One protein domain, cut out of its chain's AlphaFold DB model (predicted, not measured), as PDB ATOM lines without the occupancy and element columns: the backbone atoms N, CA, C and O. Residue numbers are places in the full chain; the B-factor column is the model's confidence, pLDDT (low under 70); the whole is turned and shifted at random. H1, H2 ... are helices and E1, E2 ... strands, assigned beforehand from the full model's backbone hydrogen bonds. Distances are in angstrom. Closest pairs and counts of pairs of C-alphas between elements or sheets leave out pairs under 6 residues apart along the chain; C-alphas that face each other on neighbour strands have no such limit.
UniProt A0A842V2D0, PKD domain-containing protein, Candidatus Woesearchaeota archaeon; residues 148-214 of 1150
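This is residues 148 to 214 of the 1150 residues of the protein "PKD domain-containing protein" of Candidatus Woesearchaeota archaeon (UniProt A0A842V2D0). With little regular structure, this is a rod mostly of loops: the small hairpin of E1 and E2 lies toward one end, H1 nearer the middle, and the unnamed stretch of residues 186 to 214 makes the other end. The printed part has 67 residues, 17 of them in named elements, in the order E1, E2, H1; the class is mixed and the sheet, E1 - E2, is antiparallel. It is only just compact, close to loose, with a radius of gyration of the C-alphas of 12.8 A and spans of 48 by 21 by 14 A.

Find C-alpha 148 at (25.931, 24.752, -22.897), where E1, residues 148 to 150, begins and runs 7.0 A. E2, residues 162 to 164, runs 6.9 A. H1, residues 175 to 185, runs 15.3 A to C-alpha 185 at (8.649, 19.599, -21.642).

Look at N 149 and O 163, 3.0 A apart and within hydrogen-bond range: the hairpin's directions differ by 150 degrees. H1's closest C-alpha pair with E2 is Thr 177 and Gln 162, 7.6 A; E1 and H1 are apart. In H1, 6 of 7 O i to N i+4 pairs are within range.

The farthest C-alphas, Leu 167 and Thr 214, are 48.6 A apart. The printed part has no cut; the E1 to E2 link is long. Confidence is under 70 at 19 residues, among them 207 to 214.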
ATOM      1  N   THR A 148      26.992  24.882 -23.907       78.75
ATOM      2  CA  THR A 148      25.931  24.752 -22.897       78.75
ATOM      3  C   THR A 148      26.441  24.036 -21.648       78.75
ATOM      4  O   THR A 148      27.487  23.382 -21.685       78.75
ATOM      5  N   ARG A 149      25.724  24.209 -20.537       75.44
ATOM      6  CA  ARG A 149      25.765  23.335 -19.360       75.44
ATOM      7  C   ARG A 149      24.391  23.318 -18.708       75.44
ATOM      8  O   ARG A 149      23.604  24.246 -18.911       75.44
ATOM      9  N   ASP A 150      24.156  22.316 -17.887       81.31
ATOM     10  CA  ASP A 150      22.930  22.176 -17.119       81.31
ATOM     11  C   ASP A 150      22.818  23.266 -16.040       81.31
ATOM     12  O   ASP A 150      23.813  23.780 -15.514       81.31
ATOM     13  N   CYS A 151      21.584  23.679 -15.776       78.56
ATOM     14  CA  CYS A 151      21.230  24.631 -14.737       78.56
ATOM     15  C   CYS A 151      21.408  24.047 -13.328       78.56
ATOM     16  O   CYS A 151      21.628  22.852 -13.158       78.56
ATOM     17  N   LEU A 152      21.316  24.900 -12.306       70.44
ATOM     18  CA  LEU A 152      21.647  24.528 -10.925       70.44
ATOM     19  C   LEU A 152      20.555  23.724 -10.211       70.44
ATOM     20  O   LEU A 152      20.882  22.996  -9.284       70.44
ATOM     21  N   LYS A 153      19.297  23.871 -10.636       76.31
ATOM     22  CA  LYS A 153      18.181  23.006 -10.234       76.31
ATOM     23  C   LYS A 153      17.968  21.983 -11.332       76.31
ATOM     24  O   LYS A 153      17.862  22.377 -12.496       76.31
ATOM     25  N   GLN A 154      17.951  20.709 -10.969       79.19
ATOM     26  CA  GLN A 154      17.683  19.593 -11.887       79.19
ATOM     27  C   GLN A 154      16.622  18.637 -11.328       79.19
ATOM     28  O   GLN A 154      16.353  17.591 -11.913       79.19
ATOM     29  N   ASP A 155      16.033  19.030 -10.209       70.50
ATOM     30  CA  ASP A 155      15.002  18.354  -9.447       70.50
ATOM     31  C   ASP A 155      13.628  18.695 -10.056       70.50
ATOM     32  O   ASP A 155      13.460  19.754 -10.670       70.50
ATOM     33  N   GLY A 156      12.656  17.787  -9.942       75.38
ATOM     34  CA  GLY A 156      11.311  17.975 -10.501       75.38
ATOM     35  C   GLY A 156      11.265  18.320 -11.995       75.38
ATOM     36  O   GLY A 156      12.118  17.926 -12.797       75.38
ATOM     37  N   VAL A 157      10.257  19.105 -12.381       78.38
ATOM     38  CA  VAL A 157      10.021  19.549 -13.772       78.38
ATOM     39  C   VAL A 157      11.085  20.526 -14.298       78.38
ATOM     40  O   VAL A 157      11.075  20.912 -15.471       78.38
ATOM     41  N   CYS A 158      12.025  20.936 -13.446       78.19
ATOM     42  CA  CYS A 158      13.163  21.775 -13.805       78.19
ATOM     43  C   CYS A 158      14.266  20.976 -14.524       78.19
ATOM     44  O   CYS A 158      15.116  21.576 -15.198       78.19
ATOM     45  N   SER A 159      14.251  19.643 -14.405       81.69
ATOM     46  CA  SER A 159      15.263  18.737 -14.952       81.69
ATOM     47  C   SER A 159      15.457  18.881 -16.466       81.69
ATOM     48  O   SER A 159      14.507  18.968 -17.244       81.69
ATOM     49  N   GLY A 160      16.714  18.939 -16.906       77.00
ATOM     50  CA  GLY A 160      17.114  19.187 -18.293       77.00
ATOM     51  C   GLY A 160      17.208  20.666 -18.693       77.00
ATOM     52  O   GLY A 160      17.568  20.958 -19.836       77.00
ATOM     53  N   SER A 161      16.929  21.613 -17.788       83.06
ATOM     54  CA  SER A 161      17.144  23.046 -18.046       83.06
ATOM     55  C   SER A 161      18.635  23.344 -18.263       83.06
ATOM     56  O   SER A 161      19.465  22.913 -17.461       83.06
ATOM     57  N   GLN A 162      18.996  24.128 -19.293       84.06
ATOM     58  CA  GLN A 162      20.395  24.472 -19.622       84.06
ATOM     59  C   GLN A 162      20.646  25.978 -19.831       84.06
ATOM     60  O   GLN A 162      19.843  26.683 -20.442       84.06
ATOM     61  N   GLU A 163      21.830  26.463 -19.432       81.56
ATOM     62  CA  GLU A 163      22.361  27.774 -19.844       81.56
ATOM     63  C   GLU A 163      23.445  27.663 -20.929       81.56
ATOM     64  O   GLU A 163      24.079  26.628 -21.120       81.56
ATOM     65  N   THR A 164      23.704  28.768 -21.635       80.62
ATOM     66  CA  THR A 164      24.783  28.882 -22.633       80.62
ATOM     67  C   THR A 164      25.838  29.892 -22.180       80.62
ATOM     68  O   THR A 164      25.511  31.044 -21.893       80.62
ATOM     69  N   CYS A 165      27.120  29.511 -22.190       74.38
ATOM     70  CA  CYS A 165      28.236  30.404 -21.869       74.38
ATOM     71  C   CYS A 165      28.266  31.568 -22.870       74.38
ATOM     72  O   CYS A 165      28.466  31.370 -24.074       74.38
ATOM     73  N   THR A 166      28.105  32.801 -22.388       68.44
ATOM     74  CA  THR A 166      28.137  34.011 -23.218       68.44
ATOM     75  C   THR A 166      29.353  34.858 -22.864       68.44
ATOM     76  O   THR A 166      29.645  35.126 -21.705       68.44
ATOM     77  N   LEU A 167      30.119  35.260 -23.886       72.31
ATOM     78  CA  LEU A 167      31.319  36.108 -23.748       72.31
ATOM     79  C   LEU A 167      32.432  35.568 -22.813       72.31
ATOM     80  O   LEU A 167      33.335  36.318 -22.454       72.31
ATOM     81  N   GLY A 168      32.422  34.268 -22.488       60.00
ATOM     82  CA  GLY A 168      33.416  33.603 -21.627       60.00
ATOM     83  C   GLY A 168      32.983  33.476 -20.163       60.00
ATOM     84  O   GLY A 168      33.765  33.037 -19.321       60.00
ATOM     85  N   THR A 169      31.736  33.849 -19.872       54.94
ATOM     86  CA  THR A 169      31.083  33.739 -18.566       54.94
ATOM     87  C   THR A 169      29.771  32.972 -18.691       54.94
ATOM     88  O   THR A 169      29.023  33.163 -19.651       54.94
ATOM     89  N   TRP A 170      29.474  32.130 -17.708       70.25
ATOM     90  CA  TRP A 170      28.138  31.572 -17.514       70.25
ATOM     91  C   TRP A 170      27.218  32.695 -17.002       70.25
ATOM     92  O   TRP A 170      27.541  33.281 -15.965       70.25
ATOM     93  N   PRO A 171      26.156  33.090 -17.733       70.50
ATOM     94  CA  PRO A 171      25.250  34.152 -17.290       70.50
ATOM     95  C   PRO A 171      24.398  33.766 -16.069       70.50
ATOM     96  O   PRO A 171      23.897  34.666 -15.397       70.50
ATOM     97  N   GLY A 172      24.257  32.468 -15.782       71.31
ATOM     98  CA  GLY A 172      23.358  31.922 -14.770       71.31
ATOM     99  C   GLY A 172      21.948  31.698 -15.319       71.31
ATOM    100  O   GLY A 172      21.425  32.507 -16.089       71.31
ATOM    101  N   CYS A 173      21.320  30.593 -14.914       75.81
ATOM    102  CA  CYS A 173      19.927  30.314 -15.252       75.81
ATOM    103  C   CYS A 173      18.987  31.237 -14.469       75.81
ATOM    104  O   CYS A 173      19.137  31.429 -13.263       75.81
ATOM    105  N   THR A 174      18.017  31.816 -15.169       79.12
ATOM    106  CA  THR A 174      16.970  32.664 -14.578       79.12
ATOM    107  C   THR A 174      15.702  31.847 -14.350       79.12
ATOM    108  O   THR A 174      15.561  30.791 -14.958       79.12
ATOM    109  N   SER A 175      14.738  32.338 -13.564       70.25
ATOM    110  CA  SER A 175      13.414  31.697 -13.488       70.25
ATOM    111  C   SER A 175      12.785  31.536 -14.876       70.25
ATOM    112  O   SER A 175      12.324  30.463 -15.216       70.25
ATOM    113  N   THR A 176      12.901  32.522 -15.770       74.69
ATOM    114  CA  THR A 176      12.466  32.356 -17.172       74.69
ATOM    115  C   THR A 176      13.154  31.178 -17.883       74.69
ATOM    116  O   THR A 176      12.531  30.535 -18.710       74.69
ATOM    117  N   THR A 177      14.406  30.853 -17.547       78.12
ATOM    118  CA  THR A 177      15.137  29.712 -18.130       78.12
ATOM    119  C   THR A 177      14.559  28.366 -17.691       78.12
ATOM    120  O   THR A 177      14.417  27.486 -18.533       78.12
ATOM    121  N   TYR A 178      14.212  28.219 -16.408       79.19
ATOM    122  CA  TYR A 178      13.578  27.006 -15.883       79.19
ATOM    123  C   TYR A 178      12.122  26.899 -16.349       79.19
ATOM    124  O   TYR A 178      11.729  25.901 -16.940       79.19
ATOM    125  N   ASN A 179      11.334  27.961 -16.170       74.44
ATOM    126  CA  ASN A 179       9.898  27.941 -16.430       74.44
ATOM    127  C   ASN A 179       9.587  27.788 -17.936       74.44
ATOM    128  O   ASN A 179       8.632  27.091 -18.280       74.44
ATOM    129  N   ASP A 180      10.390  28.374 -18.844       77.31
ATOM    130  CA  ASP A 180      10.247  28.151 -20.297       77.31
ATOM    131  C   ASP A 180      10.525  26.680 -20.669       77.31
ATOM    132  O   ASP A 180       9.873  26.142 -21.568       77.31
ATOM    133  N   HIS A 181      11.466  26.014 -19.986       79.31
ATOM    134  CA  HIS A 181      11.780  24.594 -20.188       79.31
ATOM    135  C   HIS A 181      10.678  23.694 -19.617       79.31
ATOM    136  O   HIS A 181      10.073  22.932 -20.371       79.31
ATOM    137  N   ALA A 182      10.335  23.862 -18.338       71.81
ATOM    138  CA  ALA A 182       9.303  23.095 -17.642       71.81
ATOM    139  C   ALA A 182       7.939  23.151 -18.359       71.81
ATOM    140  O   ALA A 182       7.343  22.116 -18.665       71.81
ATOM    141  N   THR A 183       7.499  24.352 -18.760       76.00
ATOM    142  CA  THR A 183       6.258  24.557 -19.538       76.00
ATOM    143  C   THR A 183       6.301  23.873 -20.915       76.00
ATOM    144  O   THR A 183       5.257  23.517 -21.461       76.00
ATOM    145  N   THR A 184       7.487  23.708 -21.511       75.12
ATOM    146  CA  THR A 184       7.650  23.137 -22.861       75.12
ATOM    147  C   THR A 184       7.822  21.614 -22.853       75.12
ATOM    148  O   THR A 184       7.484  20.974 -23.850       75.12
ATOM    149  N   VAL A 185       8.338  21.037 -21.762       73.69
ATOM    150  CA  VAL A 185       8.649  19.599 -21.642       73.69
ATOM    151  C   VAL A 185       7.601  18.840 -20.821       73.69
ATOM    152  O   VAL A 185       7.106  17.825 -21.301       73.69
ATOM    153  N   TYR A 186       7.236  19.343 -19.638       72.50
ATOM    154  CA  TYR A 186       6.348  18.665 -18.676       72.50
ATOM    155  C   TYR A 186       4.904  19.204 -18.743       72.50
ATOM    156  O   TYR A 186       3.929  18.460 -18.688       72.50
ATOM    157  N   GLY A 187       4.733  20.499 -19.021       74.25
ATOM    158  CA  GLY A 187       3.475  21.044 -19.544       74.25
ATOM    159  C   GLY A 187       2.339  21.222 -18.528       74.25
ATOM    160  O   GLY A 187       2.023  22.364 -18.206       74.25
ATOM    161  N   VAL A 188       1.682  20.139 -18.092       68.38
ATOM    162  CA  VAL A 188       0.603  20.192 -17.073       68.38
ATOM    163  C   VAL A 188       1.106  19.935 -15.657       68.38
ATOM    164  O   VAL A 188       0.471  20.399 -14.715       68.38
ATOM    165  N   ASP A 189       2.248  19.261 -15.533       66.38
ATOM    166  CA  ASP A 189       2.883  18.952 -14.249       66.38
ATOM    167  C   ASP A 189       3.615  20.191 -13.689       66.38
ATOM    168  O   ASP A 189       3.750  20.357 -12.483       66.38
ATOM    169  N   TYR A 190       4.013  21.126 -14.566       76.31
ATOM    170  CA  TYR A 190       4.566  22.426 -14.173       76.31
ATOM    171  C   TYR A 190       3.494  23.344 -13.563       76.31
ATOM    172  O   TYR A 190       2.518  23.717 -14.225       76.31
ATOM    173  N   GLN A 191       3.721  23.780 -12.323       73.38
ATOM    174  CA  GLN A 191       2.844  24.680 -11.575       73.38
ATOM    175  C   GLN A 191       3.456  26.084 -11.446       73.38
ATOM    176  O   GLN A 191       4.619  26.321 -11.750       73.38
ATOM    177  N   SER A 192       2.659  27.076 -11.034       70.44
ATOM    178  CA  SER A 192       3.152  28.448 -10.789       70.44
ATOM    179  C   SER A 192       3.260  28.812  -9.304       70.44
ATOM    180  O   SER A 192       3.486  29.979  -8.973       70.44
ATOM    181  N   THR A 193       2.927  27.861  -8.439       66.94
ATOM    182  CA  THR A 193       2.939  27.897  -6.973       66.94
ATOM    183  C   THR A 193       2.761  26.446  -6.545       66.94
ATOM    184  O   THR A 193       1.775  25.847  -6.983       66.94
ATOM    185  N   GLU A 194       3.667  25.897  -5.741       70.06
ATOM    186  CA  GLU A 194       3.585  24.495  -5.317       70.06
ATOM    187  C   GLU A 194       2.243  24.174  -4.628       70.06
ATOM    188  O   GLU A 194       1.746  24.944  -3.794       70.06
ATOM    189  N   SER A 195       1.599  23.074  -5.032       63.53
ATOM    190  CA  SER A 195       0.282  22.684  -4.489       63.53
ATOM    191  C   SER A 195      -0.035  21.185  -4.508       63.53
ATOM    192  O   SER A 195      -1.103  20.783  -4.034       63.53
ATOM    193  N   LEU A 196       0.896  20.370  -5.003       58.25
ATOM    194  CA  LEU A 196       0.984  18.950  -4.685       58.25
ATOM    195  C   LEU A 196       2.074  18.769  -3.612       58.25
ATOM    196  O   LEU A 196       2.852  19.686  -3.361       58.25
ATOM    197  N   CYS A 197       2.061  17.625  -2.936       64.88
ATOM    198  CA  CYS A 197       3.119  17.197  -2.020       64.88
ATOM    199  C   CYS A 197       3.646  15.878  -2.600       64.88
ATOM    200  O   CYS A 197       3.182  14.809  -2.197       64.88
ATOM    201  N   ASP A 198       4.443  15.960  -3.668       68.94
ATOM    202  CA  ASP A 198       4.799  14.813  -4.521       68.94
ATOM    203  C   ASP A 198       6.309  14.602  -4.715       68.94
ATOM    204  O   ASP A 198       6.716  13.724  -5.480       68.94
ATOM    205  N   GLY A 199       7.142  15.329  -3.961       65.06
ATOM    206  CA  GLY A 199       8.595  15.152  -3.949       65.06
ATOM    207  C   GLY A 199       9.328  15.836  -5.106       65.06
ATOM    208  O   GLY A 199      10.535  15.632  -5.268       65.06
ATOM    209  N   TYR A 200       8.640  16.662  -5.898       72.56
ATOM    210  CA  TYR A 200       9.212  17.395  -7.025       72.56
ATOM    211  C   TYR A 200       9.115  18.922  -6.837       72.56
ATOM    212  O   TYR A 200       8.145  19.448  -6.308       72.56
ATOM    213  N   ASP A 201      10.138  19.658  -7.292       75.50
ATOM    214  CA  ASP A 201      10.103  21.127  -7.430       75.50
ATOM    215  C   ASP A 201       9.279  21.459  -8.690       75.50
ATOM    216  O   ASP A 201       9.821  21.475  -9.802       75.50
ATOM    217  N   ASN A 202       7.956  21.623  -8.553       79.44
ATOM    218  CA  ASN A 202       7.035  21.744  -9.689       79.44
ATOM    219  C   ASN A 202       6.863  23.183 -10.192       79.44
ATOM    220  O   ASN A 202       6.382  23.370 -11.313       79.44
ATOM    221  N   ASP A 203       7.253  24.206  -9.421       79.00
ATOM    222  CA  ASP A 203       7.247  25.609  -9.872       79.00
ATOM    223  C   ASP A 203       8.647  26.216 -10.141       79.00
ATOM    224  O   ASP A 203       8.756  27.299 -10.743       79.00
ATOM    225  N   CYS A 204       9.706  25.455  -9.838       77.31
ATOM    226  CA  CYS A 204      11.119  25.781 -10.014       77.31
ATOM    227  C   CYS A 204      11.642  26.926  -9.129       77.31
ATOM    228  O   CYS A 204      12.576  27.645  -9.530       77.31
ATOM    229  N   ASP A 205      11.110  27.098  -7.914       77.06
ATOM    230  CA  ASP A 205      11.618  28.017  -6.881       77.06
ATOM    231  C   ASP A 205      12.811  27.461  -6.073       77.06
ATOM    232  O   ASP A 205      13.689  28.248  -5.687       77.06
ATOM    233  N   GLY A 206      13.035  26.140  -6.107       70.50
ATOM    234  CA  GLY A 206      14.189  25.461  -5.497       70.50
ATOM    235  C   GLY A 206      13.905  24.842  -4.130       70.50
ATOM    236  O   GLY A 206      14.861  24.508  -3.423       70.50
ATOM    237  N   THR A 207      12.630  24.724  -3.769       69.06
ATOM    238  CA  THR A 207      12.168  24.260  -2.462       69.06
ATOM    239  C   THR A 207      11.039  23.250  -2.672       69.06
ATOM    240  O   THR A 207       9.890  23.621  -2.880       69.06
ATOM    241  N   VAL A 208      11.384  21.958  -2.653       67.06
ATOM    242  CA  VAL A 208      10.415  20.859  -2.814       67.06
ATOM    243  C   VAL A 208       9.329  20.954  -1.733       67.06
ATOM    244  O   VAL A 208       9.647  21.150  -0.557       67.06
ATOM    245  N   ASP A 209       8.066  20.818  -2.142       64.88
ATOM    246  CA  ASP A 209       6.880  20.711  -1.279       64.88
ATOM    247  C   ASP A 209       6.664  21.870  -0.257       64.88
ATOM    248  O   ASP A 209       6.158  21.646   0.850       64.88
ATOM    249  N   GLU A 210       6.988  23.139  -0.587       62.84
ATOM    250  CA  GLU A 210       6.924  24.285   0.363       62.84
ATOM    251  C   GLU A 210       5.513  24.790   0.788       62.84
ATOM    252  O   GLU A 210       5.268  25.987   0.956       62.84
ATOM    253  N   GLY A 211       4.567  23.882   1.057       52.47
ATOM    254  CA  GLY A 211       3.221  24.216   1.551       52.47
ATOM    255  C   GLY A 211       2.535  23.202   2.483       52.47
ATOM    256  O   GLY A 211       1.471  23.508   3.030       52.47
ATOM    257  N   CYS A 212       3.103  22.012   2.688       57.16
ATOM    258  CA  CYS A 212       2.386  20.862   3.253       57.16
ATOM    259  C   CYS A 212       2.218  20.937   4.791       57.16
ATOM    260  O   CYS A 212       3.137  20.647   5.557       57.16
ATOM    261  N   THR A 213       1.030  21.318   5.287       43.94
ATOM    262  CA  THR A 213       0.752  21.395   6.739       43.94
ATOM    263  C   THR A 213       0.046  20.157   7.299       43.94
ATOM    264  O   THR A 213      -1.147  19.978   7.058       43.94
ATOM    265  N   THR A 214       0.754  19.419   8.164       41.81
ATOM    266  CA  THR A 214       0.264  18.402   9.126       41.81
ATOM    267  C   THR A 214      -0.564  17.240   8.562       41.81
ATOM    268  O   THR A 214      -1.755  17.396   8.301       41.81
TER     269      THR A 214